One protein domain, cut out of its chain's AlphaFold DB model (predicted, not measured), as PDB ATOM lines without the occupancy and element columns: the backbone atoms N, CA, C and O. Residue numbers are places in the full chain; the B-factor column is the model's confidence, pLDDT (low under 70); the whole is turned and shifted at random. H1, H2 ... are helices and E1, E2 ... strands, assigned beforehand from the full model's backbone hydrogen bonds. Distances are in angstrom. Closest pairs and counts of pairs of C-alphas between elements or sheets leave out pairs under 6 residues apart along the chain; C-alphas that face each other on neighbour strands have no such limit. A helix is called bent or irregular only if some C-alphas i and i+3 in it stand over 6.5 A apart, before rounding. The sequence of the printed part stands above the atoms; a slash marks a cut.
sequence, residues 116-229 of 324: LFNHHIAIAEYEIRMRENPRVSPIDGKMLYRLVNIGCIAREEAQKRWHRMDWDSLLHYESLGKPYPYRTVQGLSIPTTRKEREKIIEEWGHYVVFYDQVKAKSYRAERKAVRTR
ATOM      1  N   LEU A 116      -2.043  26.347 -30.215       97.69
ATOM      2  CA  LEU A 116      -2.779  27.243 -31.098       97.69
ATOM      3  C   LEU A 116      -2.740  26.700 -32.533       97.69
ATOM      4  O   LEU A 116      -1.671  26.520 -33.111       97.69
ATOM      5  N   PHE A 117      -3.909  26.446 -33.111       98.06
ATOM      6  CA  PHE A 117      -4.065  25.890 -34.450       98.06
ATOM      7  C   PHE A 117      -4.696  26.915 -35.395       98.06
ATOM      8  O   PHE A 117      -5.849  27.316 -35.222       98.06
ATOM      9  N   ASN A 118      -3.939  27.337 -36.408       97.88
ATOM     10  CA  ASN A 118      -4.437  28.202 -37.471       97.88
ATOM     11  C   ASN A 118      -4.994  27.342 -38.616       97.88
ATOM     12  O   ASN A 118      -4.241  26.808 -39.434       97.88
ATOM     13  N   HIS A 119      -6.320  27.205 -38.676       97.94
ATOM     14  CA  HIS A 119      -6.975  26.356 -39.670       97.94
ATOM     15  C   HIS A 119      -6.936  26.926 -41.095       97.94
ATOM     16  O   HIS A 119      -7.092  26.154 -42.035       97.94
ATOM     17  N   HIS A 120      -6.692  28.228 -41.292       98.31
ATOM     18  CA  HIS A 120      -6.525  28.804 -42.639       98.31
ATOM     19  C   HIS A 120      -5.211  28.355 -43.277       98.31
ATOM     20  O   HIS A 120      -5.224  27.888 -44.412       98.31
ATOM     21  N   ILE A 121      -4.104  28.391 -42.526       98.06
ATOM     22  CA  ILE A 121      -2.812  27.860 -42.999       98.06
ATOM     23  C   ILE A 121      -2.943  26.367 -43.317       98.06
ATOM     24  O   ILE A 121      -2.514  25.921 -44.378       98.06
ATOM     25  N   ALA A 122      -3.597  25.609 -42.432       98.19
ATOM     26  CA  ALA A 122      -3.814  24.181 -42.631       98.19
ATOM     27  C   ALA A 122      -4.681  23.869 -43.867       98.19
ATOM     28  O   ALA A 122      -4.387  22.927 -44.600       98.19
ATOM     29  N   ILE A 123      -5.724  24.665 -44.136       98.38
ATOM     30  CA  ILE A 123      -6.538  24.534 -45.356       98.38
ATOM     31  C   ILE A 123      -5.743  24.906 -46.607       98.38
ATOM     32  O   ILE A 123      -5.877  24.226 -47.624       98.38
ATOM     33  N   ALA A 124      -4.902  25.942 -46.543       98.38
ATOM     34  CA  ALA A 124      -4.029  26.299 -47.655       98.38
ATOM     35  C   ALA A 124      -3.064  25.150 -47.982       98.38
ATOM     36  O   ALA A 124      -2.979  24.750 -49.142       98.38
ATOM     37  N   GLU A 125      -2.398  24.568 -46.976       98.06
ATOM     38  CA  GLU A 125      -1.532  23.400 -47.174       98.06
ATOM     39  C   GLU A 125      -2.320  22.212 -47.733       98.06
ATOM     40  O   GLU A 125      -1.908  21.620 -48.730       98.06
ATOM     41  N   TYR A 126      -3.484  21.905 -47.154       98.25
ATOM     42  CA  TYR A 126      -4.354  20.830 -47.622       98.25
ATOM     43  C   TYR A 126      -4.714  20.975 -49.106       98.25
ATOM     44  O   TYR A 126      -4.498  20.051 -49.890       98.25
ATOM     45  N   GLU A 127      -5.230  22.132 -49.520       98.06
ATOM     46  CA  GLU A 127      -5.660  22.342 -50.902       98.06
ATOM     47  C   GLU A 127      -4.481  22.407 -51.884       98.06
ATOM     48  O   GLU A 127      -4.620  21.939 -53.014       98.06
ATOM     49  N   ILE A 128      -3.318  22.933 -51.478       97.25
ATOM     50  CA  ILE A 128      -2.096  22.902 -52.298       97.25
ATOM     51  C   ILE A 128      -1.671  21.451 -52.541       97.25
ATOM     52  O   ILE A 128      -1.513  21.049 -53.692       97.25
ATOM     53  N   ARG A 129      -1.577  20.637 -51.484       96.88
ATOM     54  CA  ARG A 129      -1.168  19.226 -51.583       96.88
ATOM     55  C   ARG A 129      -2.176  18.374 -52.352       96.88
ATOM     56  O   ARG A 129      -1.783  17.457 -53.061       96.88
ATOM     57  N   MET A 130      -3.471  18.684 -52.269       96.69
ATOM     58  CA  MET A 130      -4.511  18.010 -53.061       96.69
ATOM     59  C   MET A 130      -4.472  18.365 -54.555       96.69
ATOM     60  O   MET A 130      -5.087  17.665 -55.358       96.69
ATOM     61  N   ARG A 131      -3.793  19.453 -54.944       96.25
ATOM     62  CA  ARG A 131      -3.575  19.830 -56.353       96.25
ATOM     63  C   ARG A 131      -2.304  19.214 -56.941       96.25
ATOM     64  O   ARG A 131      -2.148  19.224 -58.159       96.25
ATOM     65  N   GLU A 132      -1.403  18.697 -56.110       95.06
ATOM     66  CA  GLU A 132      -0.173  18.051 -56.568       95.06
ATOM     67  C   GLU A 132      -0.480  16.716 -57.253       95.06
ATOM     68  O   GLU A 132      -1.076  15.814 -56.664       95.06
ATOM     69  N   ASN A 133      -0.037  16.570 -58.503       92.81
ATOM     70  CA  ASN A 133      -0.153  15.326 -59.255       92.81
ATOM     71  C   ASN A 133       1.111  15.102 -60.115       92.81
ATOM     72  O   ASN A 133       1.339  15.882 -61.042       92.81
ATOM     73  N   PRO A 134       1.934  14.070 -59.844       94.00
ATOM     74  CA  PRO A 134       1.783  13.084 -58.775       94.00
ATOM     75  C   PRO A 134       2.127  13.671 -57.405       94.00
ATOM     76  O   PRO A 134       3.029  14.500 -57.274       94.00
ATOM     77  N   ARG A 135       1.438  13.202 -56.362       93.00
ATOM     78  CA  ARG A 135       1.742  13.615 -54.994       93.00
ATOM     79  C   ARG A 135       2.913  12.817 -54.425       93.00
ATOM     80  O   ARG A 135       2.949  11.594 -54.542       93.00
ATOM     81  N   VAL A 136       3.859  13.512 -53.793       92.19
ATOM     82  CA  VAL A 136       5.124  12.918 -53.311       92.19
ATOM     83  C   VAL A 136       5.097  12.608 -51.812       92.19
ATOM     84  O   VAL A 136       5.836  11.744 -51.347       92.19
ATOM     85  N   SER A 137       4.255  13.296 -51.037       93.12
ATOM     86  CA  SER A 137       4.208  13.151 -49.578       93.12
ATOM     87  C   SER A 137       2.774  13.089 -49.040       93.12
ATOM     88  O   SER A 137       1.867  13.655 -49.660       93.12
ATOM     89  N   PRO A 138       2.536  12.374 -47.922       97.31
ATOM     90  CA  PRO A 138       1.266  12.434 -47.213       97.31
ATOM     91  C   PRO A 138       1.093  13.778 -46.509       97.31
ATOM     92  O   PRO A 138       2.068  14.441 -46.150       97.31
ATOM     93  N   ILE A 139      -0.160  14.160 -46.282       97.50
ATOM     94  CA  ILE A 139      -0.473  15.274 -45.393       97.50
ATOM     95  C   ILE A 139      -0.288  14.815 -43.939       97.50
ATOM     96  O   ILE A 139      -0.530  13.653 -43.604       97.50
ATOM     97  N   ASP A 140       0.169  15.716 -43.070       97.44
ATOM     98  CA  ASP A 140       0.350  15.430 -41.647       97.44
ATOM     99  C   ASP A 140      -0.967  14.980 -40.986       97.44
ATOM    100  O   ASP A 140      -1.980  15.685 -41.034       97.44
ATOM    101  N   GLY A 141      -0.955  13.803 -40.354       98.12
ATOM    102  CA  GLY A 141      -2.141  13.182 -39.760       98.12
ATOM    103  C   GLY A 141      -2.746  14.020 -38.638       98.12
ATOM    104  O   GLY A 141      -3.968  14.136 -38.536       98.12
ATOM    105  N   LYS A 142      -1.898  14.702 -37.854       98.19
ATOM    106  CA  LYS A 142      -2.328  15.648 -36.814       98.19
ATOM    107  C   LYS A 142      -3.119  16.809 -37.414       98.19
ATOM    108  O   LYS A 142      -4.158  17.191 -36.871       98.19
ATOM    109  N   MET A 143      -2.658  17.360 -38.537       98.25
ATOM    110  CA  MET A 143      -3.374  18.409 -39.262       98.25
ATOM    111  C   MET A 143      -4.702  17.903 -39.844       98.25
ATOM    112  O   MET A 143      -5.726  18.561 -39.653       98.25
ATOM    113  N   LEU A 144      -4.710  16.733 -40.492       98.38
ATOM    114  CA  LEU A 144      -5.925  16.127 -41.055       98.38
ATOM    115  C   LEU A 144      -6.993  15.886 -39.981       98.38
ATOM    116  O   LEU A 144      -8.143  16.290 -40.159       98.38
ATOM    117  N   TYR A 145      -6.599  15.307 -38.842       98.38
ATOM    118  CA  TYR A 145      -7.486  15.082 -37.702       98.38
ATOM    119  C   TYR A 145      -8.151  16.387 -37.251       98.38
ATOM    120  O   TYR A 145      -9.368  16.453 -37.082       98.38
ATOM    121  N   ARG A 146      -7.361  17.458 -37.096       98.31
ATOM    122  CA  ARG A 146      -7.861  18.771 -36.660       98.31
ATOM    123  C   ARG A 146      -8.821  19.387 -37.670       98.31
ATOM    124  O   ARG A 146      -9.856  19.905 -37.260       98.31
ATOM    125  N   LEU A 147      -8.515  19.316 -38.964       98.19
ATOM    126  CA  LEU A 147      -9.375  19.860 -40.018       98.19
ATOM    127  C   LEU A 147     -10.732  19.149 -40.094       98.19
ATOM    128  O   LEU A 147     -11.752  19.815 -40.274       98.19
ATOM    129  N   VAL A 148     -10.754  17.825 -39.917       97.94
ATOM    130  CA  VAL A 148     -11.999  17.045 -39.853       97.94
ATOM    131  C   VAL A 148     -12.768  17.347 -38.565       97.94
ATOM    132  O   VAL A 148     -13.971  17.576 -38.612       97.94
ATOM    133  N   ASN A 149     -12.083  17.406 -37.421       97.75
ATOM    134  CA  ASN A 149     -12.707  17.658 -36.120       97.75
ATOM    135  C   ASN A 149     -13.318  19.072 -36.019       97.75
ATOM    136  O   ASN A 149     -14.418  19.237 -35.507       97.75
ATOM    137  N   ILE A 150     -12.661  20.094 -36.580       97.44
ATOM    138  CA  ILE A 150     -13.215  21.462 -36.663       97.44
ATOM    139  C   ILE A 150     -14.381  21.543 -37.668       97.44
ATOM    140  O   ILE A 150     -15.180  22.475 -37.611       97.44
ATOM    141  N   GLY A 151     -14.493  20.584 -38.593       97.12
ATOM    142  CA  GLY A 151     -15.483  20.608 -39.669       97.12
ATOM    143  C   GLY A 151     -15.073  21.471 -40.865       97.12
ATOM    144  O   GLY A 151     -15.921  21.842 -41.670       97.12
ATOM    145  N   CYS A 152     -13.781  21.789 -41.017       97.44
ATOM    146  CA  CYS A 152     -13.281  22.437 -42.235       97.44
ATOM    147  C   CYS A 152     -13.305  21.479 -43.437       97.44
ATOM    148  O   CYS A 152     -13.446  21.931 -44.573       97.44
ATOM    149  N   ILE A 153     -13.157  20.172 -43.190       97.75
ATOM    150  CA  ILE A 153     -13.244  19.103 -44.192       97.75
ATOM    151  C   ILE A 153     -14.327  18.117 -43.754       97.75
ATOM    152  O   ILE A 153     -14.271  17.572 -42.652       97.75
ATOM    153  N   ALA A 154     -15.295  17.865 -44.634       97.50
ATOM    154  CA  ALA A 154     -16.325  16.860 -44.405       97.50
ATOM    155  C   ALA A 154     -15.756  15.441 -44.590       97.50
ATOM    156  O   ALA A 154     -14.889  15.218 -45.439       97.50
ATOM    157  N   ARG A 155     -16.260  14.452 -43.840       97.00
ATOM    158  CA  ARG A 155     -15.784  13.057 -43.956       97.00
ATOM    159  C   ARG A 155     -16.024  12.485 -45.353       97.00
ATOM    160  O   ARG A 155     -15.195  11.744 -45.870       97.00
ATOM    161  N   GLU A 156     -17.119  12.879 -45.990       97.88
ATOM    162  CA  GLU A 156     -17.485  12.482 -47.351       97.88
ATOM    163  C   GLU A 156     -16.525  13.084 -48.384       97.88
ATOM    164  O   GLU A 156     -16.236  12.467 -49.408       97.88
ATOM    165  N   GLU A 157     -16.018  14.294 -48.125       96.88
ATOM    166  CA  GLU A 157     -14.983  14.913 -48.953       96.88
ATOM    167  C   GLU A 157     -13.661  14.154 -48.811       96.88
ATOM    168  O   GLU A 157     -13.042  13.814 -49.822       96.88
ATOM    169  N   ALA A 158     -13.263  13.846 -47.572       97.56
ATOM    170  CA  ALA A 158     -12.055  13.081 -47.281       97.56
ATOM    171  C   ALA A 158     -12.066  11.720 -47.996       97.56
ATOM    172  O   ALA A 158     -11.115  11.384 -48.694       97.56
ATOM    173  N   GLN A 159     -13.179  10.981 -47.934       97.81
ATOM    174  CA  GLN A 159     -13.336   9.691 -48.625       97.81
ATOM    175  C   GLN A 159     -13.144   9.775 -50.143       97.81
ATOM    176  O   GLN A 159     -12.643   8.829 -50.744       97.81
ATOM    177  N   LYS A 160     -13.530  10.893 -50.766       97.69
ATOM    178  CA  LYS A 160     -13.434  11.073 -52.222       97.69
ATOM    179  C   LYS A 160     -12.068  11.568 -52.679       97.69
ATOM    180  O   LYS A 160     -11.646  11.223 -53.779       97.69
ATOM    181  N   ARG A 161     -11.427  12.439 -51.895       96.81
ATOM    182  CA  ARG A 161     -10.221  13.170 -52.320       96.81
ATOM    183  C   ARG A 161      -8.927  12.580 -51.777       96.81
ATOM    184  O   ARG A 161      -7.894  12.743 -52.415       96.81
ATOM    185  N   TRP A 162      -8.953  11.957 -50.604       97.81
ATOM    186  CA  TRP A 162      -7.724  11.534 -49.944       97.81
ATOM    187  C   TRP A 162      -7.123  10.301 -50.597       97.81
ATOM    188  O   TRP A 162      -7.817   9.344 -50.946       97.81
ATOM    189  N   HIS A 163      -5.798  10.306 -50.703       97.12
ATOM    190  CA  HIS A 163      -5.057   9.122 -51.101       97.12
ATOM    191  C   HIS A 163      -4.901   8.177 -49.907       97.12
ATOM    192  O   HIS A 163      -4.981   8.589 -48.750       97.12
ATOM    193  N   ARG A 164      -4.602   6.901 -50.177       97.56
ATOM    194  CA  ARG A 164      -4.350   5.895 -49.130       97.56
ATOM    195  C   ARG A 164      -3.325   6.367 -48.091       97.56
ATOM    196  O   ARG A 164      -3.554   6.218 -46.902       97.56
ATOM    197  N   MET A 165      -2.259   7.032 -48.535       97.75
ATOM    198  CA  MET A 165      -1.223   7.560 -47.640       97.75
ATOM    199  C   MET A 165      -1.708   8.662 -46.673       97.75
ATOM    200  O   MET A 165      -1.100   8.834 -45.623       97.75
ATOM    201  N   ASP A 166      -2.784   9.400 -46.983       98.25
ATOM    202  CA  ASP A 166      -3.394  10.342 -46.022       98.25
ATOM    203  C   ASP A 166      -4.177   9.606 -44.949       98.25
ATOM    204  O   ASP A 166      -4.105   9.963 -43.778       98.25
ATOM    205  N   TRP A 167      -4.912   8.567 -45.357       98.25
ATOM    206  CA  TRP A 167      -5.622   7.695 -44.431       98.25
ATOM    207  C   TRP A 167      -4.649   7.005 -43.484       98.25
ATOM    208  O   TRP A 167      -4.874   7.025 -42.280       98.25
ATOM    209  N   ASP A 168      -3.539   6.482 -44.005       98.31
ATOM    210  CA  ASP A 168      -2.490   5.865 -43.193       98.31
ATOM    211  C   ASP A 168      -1.888   6.879 -42.199       98.31
ATOM    212  O   ASP A 168      -1.689   6.559 -41.030       98.31
ATOM    213  N   SER A 169      -1.660   8.125 -42.636       98.19
ATOM    214  CA  SER A 169      -1.161   9.219 -41.787       98.19
ATOM    215  C   SER A 169      -2.160   9.607 -40.685       98.19
ATOM    216  O   SER A 169      -1.777   9.755 -39.522       98.19
ATOM    217  N   LEU A 170      -3.453   9.720 -41.019       98.00
ATOM    218  CA  LEU A 170      -4.516   9.997 -40.051       98.00
ATOM    219  C   LEU A 170      -4.635   8.865 -39.022       98.00
ATOM    220  O   LEU A 170      -4.609   9.130 -37.823       98.00
ATOM    221  N   LEU A 171      -4.719   7.615 -39.484       97.81
ATOM    222  CA  LEU A 171      -4.831   6.436 -38.623       97.81
ATOM    223  C   LEU A 171      -3.613   6.293 -37.714       97.81
ATOM    224  O   LEU A 171      -3.758   5.970 -36.537       97.81
ATOM    225  N   HIS A 172      -2.414   6.574 -38.233       97.69
ATOM    226  CA  HIS A 172      -1.210   6.597 -37.419       97.69
ATOM    227  C   HIS A 172      -1.341   7.611 -36.279       97.69
ATOM    228  O   HIS A 172      -1.107   7.253 -35.128       97.69
ATOM    229  N   TYR A 173      -1.788   8.836 -36.561       97.62
ATOM    230  CA  TYR A 173      -1.988   9.849 -35.525       97.62
ATOM    231  C   TYR A 173      -3.061   9.450 -34.498       97.62
ATOM    232  O   TYR A 173      -2.851   9.627 -33.300       97.62
ATOM    233  N   GLU A 174      -4.179   8.870 -34.937       96.44
ATOM    234  CA  GLU A 174      -5.232   8.375 -34.039       96.44
ATOM    235  C   GLU A 174      -4.754   7.199 -33.171       96.44
ATOM    236  O   GLU A 174      -5.143   7.082 -32.008       96.44
ATOM    237  N   SER A 175      -3.854   6.359 -33.693       97.12
ATOM    238  CA  SER A 175      -3.280   5.226 -32.955       97.12
ATOM    239  C   SER A 175      -2.359   5.639 -31.801       97.12
ATOM    240  O   SER A 175      -2.159   4.855 -30.875       97.12
ATOM    241  N   LEU A 176      -1.843   6.877 -31.805       95.19
ATOM    242  CA  LEU A 176      -1.013   7.418 -30.719       95.19
ATOM    243  C   LEU A 176      -1.814   7.694 -29.431       95.19
ATOM    244  O   LEU A 176      -1.237   8.085 -28.416       95.19
ATOM    245  N   GLY A 177      -3.133   7.479 -29.447       94.44
ATOM    246  CA  GLY A 177      -4.002   7.587 -28.285       94.44
ATOM    247  C   GLY A 177      -4.743   8.918 -28.238       94.44
ATOM    248  O   GLY A 177      -5.341   9.352 -29.219       94.44
ATOM    249  N   LYS A 178      -4.774   9.562 -27.065       92.12
ATOM    250  CA  LYS A 178      -5.556  10.789 -26.873       92.12
ATOM    251  C   LYS A 178      -4.939  11.943 -27.680       92.12
ATOM    252  O   LYS A 178      -3.799  12.317 -27.396       92.12
ATOM    253  N   PRO A 179      -5.682  12.568 -28.614       94.25
ATOM    254  CA  PRO A 179      -5.170  13.694 -29.385       94.25
ATOM    255  C   PRO A 179      -4.713  14.836 -28.476       94.25
ATOM    256  O   PRO A 179      -5.413  15.205 -27.526       94.25
ATOM    257  N   TYR A 180      -3.554  15.421 -28.787       92.50
ATOM    258  CA  TYR A 180      -3.024  16.552 -28.028       92.50
ATOM    259  C   TYR A 180      -3.999  17.745 -28.100       92.50
ATOM    260  O   TYR A 180      -4.456  18.076 -29.205       92.50
ATOM    261  N   PRO A 181      -4.339  18.395 -26.968       96.25
ATOM    262  CA  PRO A 181      -5.332  19.463 -26.956       96.25
ATOM    263  C   PRO A 181      -4.907  20.633 -27.840       96.25
ATOM    264  O   PRO A 181      -3.737  21.012 -27.902       96.25
ATOM    265  N   TYR A 182      -5.879  21.245 -28.508       97.69
ATOM    266  CA  TYR A 182      -5.649  22.407 -29.353       97.69
ATOM    267  C   TYR A 182      -6.812  23.391 -29.262       97.69
ATOM    268  O   TYR A 182      -7.921  23.039 -28.861       97.69
ATOM    269  N   ARG A 183      -6.540  24.640 -29.628       97.62
ATOM    270  CA  ARG A 183      -7.515  25.722 -29.760       97.62
ATOM    271  C   ARG A 183      -7.341  26.373 -31.118       97.62
ATOM    272  O   ARG A 183      -6.216  26.565 -31.568       97.62
ATOM    273  N   THR A 184      -8.438  26.724 -31.767       97.69
ATOM    274  CA  THR A 184      -8.390  27.466 -33.026       97.69
ATOM    275  C   THR A 184      -8.065  28.933 -32.775       97.69
ATOM    276  O   THR A 184      -8.431  29.495 -31.738       97.69
ATOM    277  N   VAL A 185      -7.386  29.569 -33.729       96.69
ATOM    278  CA  VAL A 185      -7.209  31.027 -33.720       96.69
ATOM    279  C   VAL A 185      -8.586  31.694 -33.802       96.69
ATOM    280  O   VAL A 185      -9.392  31.374 -34.678       96.69
ATOM    281  N   GLN A 186      -8.875  32.598 -32.866       96.19
ATOM    282  CA  GLN A 186     -10.143  33.328 -32.829       96.19
ATOM    283  C   GLN A 186     -10.250  34.311 -34.005       96.19
ATOM    284  O   GLN A 186      -9.246  34.827 -34.486       96.19
ATOM    285  N   GLY A 187     -11.477  34.577 -34.460       95.50
ATOM    286  CA  GLY A 187     -11.752  35.529 -35.544       95.50
ATOM    287  C   GLY A 187     -11.579  34.978 -36.963       95.50
ATOM    288  O   GLY A 187     -11.960  35.648 -37.919       95.50
ATOM    289  N   LEU A 188     -11.072  33.752 -37.124       96.38
ATOM    290  CA  LEU A 188     -10.995  33.089 -38.424       96.38
ATOM    291  C   LEU A 188     -12.276  32.286 -38.694       96.38
ATOM    292  O   LEU A 188     -12.623  31.380 -37.934       96.38
ATOM    293  N   SER A 189     -12.968  32.587 -39.794       96.56
ATOM    294  CA  SER A 189     -14.159  31.840 -40.217       96.56
ATOM    295  C   SER A 189     -13.803  30.431 -40.699       96.56
ATOM    296  O   SER A 189     -12.699  30.185 -41.196       96.56
ATOM    297  N   ILE A 190     -14.732  29.485 -40.545       96.81
ATOM    298  CA  ILE A 190     -14.603  28.128 -41.090       96.81
ATOM    299  C   ILE A 190     -15.004  28.186 -42.572       96.81
ATOM    300  O   ILE A 190     -16.156  28.517 -42.857       96.81
ATOM    301  N   PRO A 191     -14.095  27.893 -43.518       96.38
ATOM    302  CA  PRO A 191     -14.418  27.952 -44.937       96.38
ATOM    303  C   PRO A 191     -15.292  26.756 -45.328       96.38
ATOM    304  O   PRO A 191     -14.858  25.605 -45.258       96.38
ATOM    305  N   THR A 192     -16.519  27.029 -45.762       93.38
ATOM    306  CA  THR A 192     -17.488  26.000 -46.178       93.38
ATOM    307  C   THR A 192     -17.505  25.820 -47.688       93.38
ATOM    308  O   THR A 192     -17.731  24.719 -48.187       93.38
ATOM    309  N   THR A 193     -17.233  26.893 -48.434       96.38
ATOM    310  CA  THR A 193     -17.286  26.868 -49.895       96.38
ATOM    311  C   THR A 193     -15.897  26.760 -50.508       96.38
ATOM    312  O   THR A 193     -14.901  27.256 -49.983       96.38
ATOM    313  N   ARG A 194     -15.829  26.160 -51.700       95.44
ATOM    314  CA  ARG A 194     -14.582  26.081 -52.473       95.44
ATOM    315  C   ARG A 194     -13.982  27.462 -52.766       95.44
ATOM    316  O   ARG A 194     -12.769  27.612 -52.697       95.44
ATOM    317  N   LYS A 195     -14.822  28.469 -53.033       97.81
ATOM    318  CA  LYS A 195     -14.379  29.849 -53.296       97.81
ATOM    319  C   LYS A 195     -13.703  30.483 -52.076       97.81
ATOM    320  O   LYS A 195     -12.693  31.160 -52.222       97.81
ATOM    321  N   GLU A 196     -14.225  30.244 -50.872       98.06
ATOM    322  CA  GLU A 196     -13.588  30.706 -49.628       98.06
ATOM    323  C   GLU A 196     -12.223  30.049 -49.425       98.06
ATOM    324  O   GLU A 196     -11.257  30.728 -49.083       98.06
ATOM    325  N   ARG A 197     -12.121  28.740 -49.690       98.06
ATOM    326  CA  ARG A 197     -10.839  28.025 -49.625       98.06
ATOM    327  C   ARG A 197      -9.840  28.542 -50.661       98.06
ATOM    328  O   ARG A 197      -8.669  28.682 -50.343       98.06
ATOM    329  N   GLU A 198     -10.286  28.872 -51.872       98.12
ATOM    330  CA  GLU A 198      -9.435  29.486 -52.902       98.12
ATOM    331  C   GLU A 198      -8.876  30.840 -52.449       98.12
ATOM    332  O   GLU A 198      -7.670  31.052 -52.551       98.12
ATOM    333  N   LYS A 199      -9.703  31.690 -51.831       98.25
ATOM    334  CA  LYS A 199      -9.242  32.949 -51.227       98.25
ATOM    335  C   LYS A 199      -8.200  32.719 -50.123       98.25
ATOM    336  O   LYS A 199      -7.212  33.440 -50.050       98.25
ATOM    337  N   ILE A 200      -8.387  31.694 -49.289       98.12
ATOM    338  CA  ILE A 200      -7.408  31.317 -48.257       98.12
ATOM    339  C   ILE A 200      -6.077  30.888 -48.887       98.12
ATOM    340  O   ILE A 200      -5.024  31.234 -48.364       98.12
ATOM    341  N   ILE A 201      -6.092  30.163 -50.009       98.25
ATOM    342  CA  ILE A 201      -4.862  29.781 -50.723       98.25
ATOM    343  C   ILE A 201      -4.161  31.014 -51.296       98.25
ATOM    344  O   ILE A 201      -2.939  31.095 -51.226       98.25
ATOM    345  N   GLU A 202      -4.900  31.974 -51.851       98.00
ATOM    346  CA  GLU A 202      -4.320  33.234 -52.334       98.00
ATOM    347  C   GLU A 202      -3.645  34.008 -51.195       98.00
ATOM    348  O   GLU A 202      -2.523  34.493 -51.345       98.00
ATOM    349  N   GLU A 203      -4.298  34.067 -50.033       97.88
ATOM    350  CA  GLU A 203      -3.801  34.786 -48.863       97.88
ATOM    351  C   GLU A 203      -2.638  34.062 -48.169       97.88
ATOM    352  O   GLU A 203      -1.654  34.703 -47.832       97.88
ATOM    353  N   TRP A 204      -2.698  32.741 -47.986       98.00
ATOM    354  CA  TRP A 204      -1.751  31.985 -47.148       98.00
ATOM    355  C   TRP A 204      -0.830  31.038 -47.919       98.00
ATOM    356  O   TRP A 204       0.138  30.522 -47.358       98.00
ATOM    357  N   GLY A 205      -1.069  30.800 -49.207       97.19
ATOM    358  CA  GLY A 205      -0.308  29.825 -49.990       97.19
ATOM    359  C   GLY A 205       1.180  30.160 -50.095       97.19
ATOM    360  O   GLY A 205       2.022  29.263 -50.066       97.19
ATOM    361  N   HIS A 206       1.531  31.448 -50.123       97.50
ATOM    362  CA  HIS A 206       2.927  31.886 -50.120       97.50
ATOM    363  C   HIS A 206       3.663  31.492 -48.827       97.50
ATOM    364  O   HIS A 206       4.842  31.140 -48.878       97.50
ATOM    365  N   TYR A 207       2.967  31.494 -47.683       97.06
ATOM    366  CA  TYR A 207       3.517  31.053 -46.403       97.06
ATOM    367  C   TYR A 207       3.809  29.550 -46.416       97.06
ATOM    368  O   TYR A 207       4.893  29.135 -46.009       97.06
ATOM    369  N   VAL A 208       2.884  28.742 -46.949       96.12
ATOM    370  CA  VAL A 208       3.063  27.285 -47.090       96.12
ATOM    371  C   VAL A 208       4.279  26.973 -47.963       96.12
ATOM    372  O   VAL A 208       5.164  26.222 -47.556       96.12
ATOM    373  N   VAL A 209       4.382  27.612 -49.133       95.81
ATOM    374  CA  VAL A 209       5.522  27.424 -50.046       95.81
ATOM    375  C   VAL A 209       6.838  27.845 -49.389       95.81
ATOM    376  O   VAL A 209       7.845  27.145 -49.513       95.81
ATOM    377  N   PHE A 210       6.852  28.971 -48.673       96.94
ATOM    378  CA  PHE A 210       8.030  29.418 -47.935       96.94
ATOM    379  C   PHE A 210       8.447  28.404 -46.861       96.94
ATOM    380  O   PHE A 210       9.626  28.052 -46.770       96.94
ATOM    381  N   TYR A 211       7.489  27.893 -46.086       94.94
ATOM    382  CA  TYR A 211       7.744  26.890 -45.058       94.94
ATOM    383  C   TYR A 211       8.343  25.606 -45.650       94.94
ATOM    384  O   TYR A 211       9.364  25.119 -45.159       94.94
ATOM    385  N   ASP A 212       7.795  25.116 -46.763       93.31
ATOM    386  CA  ASP A 212       8.315  23.938 -47.462       93.31
ATOM    387  C   ASP A 212       9.746  24.154 -47.977       93.31
ATOM    388  O   ASP A 212      10.596  23.264 -47.867       93.31
ATOM    389  N   GLN A 213      10.073  25.354 -48.466       95.50
ATOM    390  CA  GLN A 213      11.443  25.696 -48.864       95.50
ATOM    391  C   GLN A 213      12.413  25.687 -47.677       95.50
ATOM    392  O   GLN A 213      13.537  25.187 -47.804       95.50
ATOM    393  N   VAL A 214      12.006  26.235 -46.529       96.00
ATOM    394  CA  VAL A 214      12.818  26.230 -45.303       96.00
ATOM    395  C   VAL A 214      13.033  24.797 -44.819       96.00
ATOM    396  O   VAL A 214      14.173  24.401 -44.561       96.00
ATOM    397  N   LYS A 215      11.971  23.987 -44.789       92.44
ATOM    398  CA  LYS A 215      12.021  22.573 -44.408       92.44
ATOM    399  C   LYS A 215      12.940  21.772 -45.336       92.44
ATOM    400  O   LYS A 215      13.817  21.045 -44.874       92.44
ATOM    401  N   ALA A 216      12.832  21.975 -46.650       92.19
ATOM    402  CA  ALA A 216      13.702  21.331 -47.631       92.19
ATOM    403  C   ALA A 216      15.180  21.727 -47.466       92.19
ATOM    404  O   ALA A 216      16.065  20.878 -47.600       92.19
ATOM    405  N   LYS A 217      15.475  22.999 -47.161       95.62
ATOM    406  CA  LYS A 217      16.843  23.457 -46.865       95.62
ATOM    407  C   LYS A 217      17.391  22.810 -45.595       95.62
ATOM    408  O   LYS A 217      18.526  22.340 -45.617       95.62
ATOM    409  N   SER A 218      16.581  22.740 -44.538       95.88
ATOM    410  CA  SER A 218      16.943  22.090 -43.277       95.88
ATOM    411  C   SER A 218      17.307  20.615 -43.489       95.88
ATOM    412  O   SER A 218      18.423  20.217 -43.159       95.88
ATOM    413  N   TYR A 219      16.468  19.837 -44.185       94.56
ATOM    414  CA  TYR A 219      16.774  18.430 -44.482       94.56
ATOM    415  C   TYR A 219      18.037  18.241 -45.325       94.56
ATOM    416  O   TYR A 219      18.792  17.287 -45.129       94.56
ATOM    417  N   ARG A 220      18.296  19.132 -46.291       95.69
ATOM    418  CA  ARG A 220      19.536  19.084 -47.081       95.69
ATOM    419  C   ARG A 220      20.761  19.359 -46.211       95.69
ATOM    420  O   ARG A 220      21.779  18.689 -46.386       95.69
ATOM    421  N   ALA A 221      20.667  20.320 -45.295       96.19
ATOM    422  CA  ALA A 221      21.738  20.645 -44.359       96.19
ATOM    423  C   ALA A 221      22.013  19.479 -43.398       96.19
ATOM    424  O   ALA A 221      23.165  19.075 -43.257       96.19
ATOM    425  N   GLU A 222      20.967  18.878 -42.830       96.19
ATOM    426  CA  GLU A 222      21.073  17.713 -41.947       96.19
ATOM    427  C   GLU A 222      21.713  16.518 -42.662       96.19
ATOM    428  O   GLU A 222      22.705  15.969 -42.187       96.19
ATOM    429  N   ARG A 223      21.251  16.174 -43.872       96.44
ATOM    430  CA  ARG A 223      21.868  15.105 -44.678       96.44
ATOM    431  C   ARG A 223      23.345  15.369 -44.973       96.44
ATOM    432  O   ARG A 223      24.145  14.437 -44.978       96.44
ATOM    433  N   LYS A 224      23.723  16.624 -45.231       97.31
ATOM    434  CA  LYS A 224      25.128  17.002 -45.441       97.31
ATOM    435  C   LYS A 224      25.941  16.849 -44.152       97.31
ATOM    436  O   LYS A 224      27.072  16.366 -44.215       97.31
ATOM    437  N   ALA A 225      25.378  17.227 -43.007       96.69
ATOM    438  CA  ALA A 225      26.014  17.065 -41.704       96.69
ATOM    439  C   ALA A 225      26.237  15.583 -41.366       96.69
ATOM    440  O   ALA A 225      27.355  15.214 -41.011       96.69
ATOM    441  N   VAL A 226      25.228  14.728 -41.574       97.25
ATOM    442  CA  VAL A 226      25.327  13.271 -41.377       97.25
ATOM    443  C   VAL A 226      26.435  12.677 -42.248       97.25
ATOM    444  O   VAL A 226      27.361  12.078 -41.714       97.25
ATOM    445  N   ARG A 227      26.440  12.960 -43.559       97.62
ATOM    446  CA  ARG A 227      27.502  12.483 -44.468       97.62
ATOM    447  C   ARG A 227      28.896  12.962 -44.067       97.62
ATOM    448  O   ARG A 227      29.872  12.238 -44.221       97.62
ATOM    449  N   THR A 228      29.005  14.192 -43.564       97.31
ATOM    450  CA  THR A 228      30.288  14.741 -43.094       97.31
ATOM    451  C   THR A 228      30.758  14.020 -41.831       97.31
ATOM    452  O   THR A 228      31.943  13.724 -41.704       97.31
ATOM    453  N   ARG A 229      29.842  13.715 -40.904       96.94
ATOM    454  CA  ARG A 229      30.136  12.948 -39.688       96.94
ATOM    455  C   ARG A 229      30.578  11.525 -40.024       96.94
ATOM    456  O   ARG A 229      31.606  11.095 -39.515       96.94
TER     457      ARG A 229
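AT A GLANCE: This is residues 116 to 229 of the 324 residues of an uncharacterized protein of Armillaria gallica (UniProt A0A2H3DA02). A small body of crossed helices has a long helical arm: H5a, H1, H2 and H4 follow one another in a stack, each crossing the next, with H3 near one end of H2, and residues 213 to 229 of H5 stick out free. The printed part has 114 residues, with five named helices and one strand in the order H1, H2, H3, H4, E1, H5. E1 pairs with no named strand, and the class is mostly helix. It is only just compact, close to loose, with a radius of gyration of the C-alphas of 15.5 A and spans of 49 by 34 by 31 A.

HOW THE PARTS SIT: H5, residues 194 to 229, was assigned as one helix by its hydrogen bonds but is bent, with C-alphas 203 and 206 7.4 A apart; its arms H5a, residues 194 to 203, and H5b, residues 206 to 229, stand at a steep tilt of 60 degrees. H1, residues 119 to 131, touches H5a about perpendicular at 76 degrees, the closest C-alphas being those of Ala 124 and Ile 201, 4.7 A apart. H5b touches H1 with residues 207 to 208 alone, closest at the C-alphas of Glu 125 and Val 208, 6.0 A. With residues 119 to 123 alone H1 touches H2, residues 141 to 150, at a steep tilt of 62 degrees, opposite ways; the closest C-alphas, of Ala 122 and Met 143, are 6.7 A apart. H2 touches H4, residues 164 to 175, about perpendicular at 82 degrees, closest at the C-alphas of Gly 141 and Leu 170, 4.0 A. H3, residues 155 to 161, is close to H2 but not clearly touching, closest at the C-alphas of Val 148 and Arg 155, 6.9 A. Residues 116 to 117 pair parallel with 183 to 184 of E1, residues 182 to 184. In H1, H2, H3, H4, H5a and H5b every O i to N i+4 pair is within hydrogen-bond range.

IN THESE COORDINATES: H5b is 34.8 A long and ends at C-alpha 229 (30.136, 12.948, -39.688); H5a is 14.3 A. H1, 18.2 A, begins at C-alpha 119 (-6.975, 26.356, -39.670). H4 is 16.2 A, H2 14.2 A, H3 10.0 A and E1 6.8 A.

THE WHOLE: The C-alphas of Thr 193 and Arg 229, the two farthest apart, are 50.5 A apart. The printed part has no cut and no long link, and no printed residue is under 70 in pLDDT.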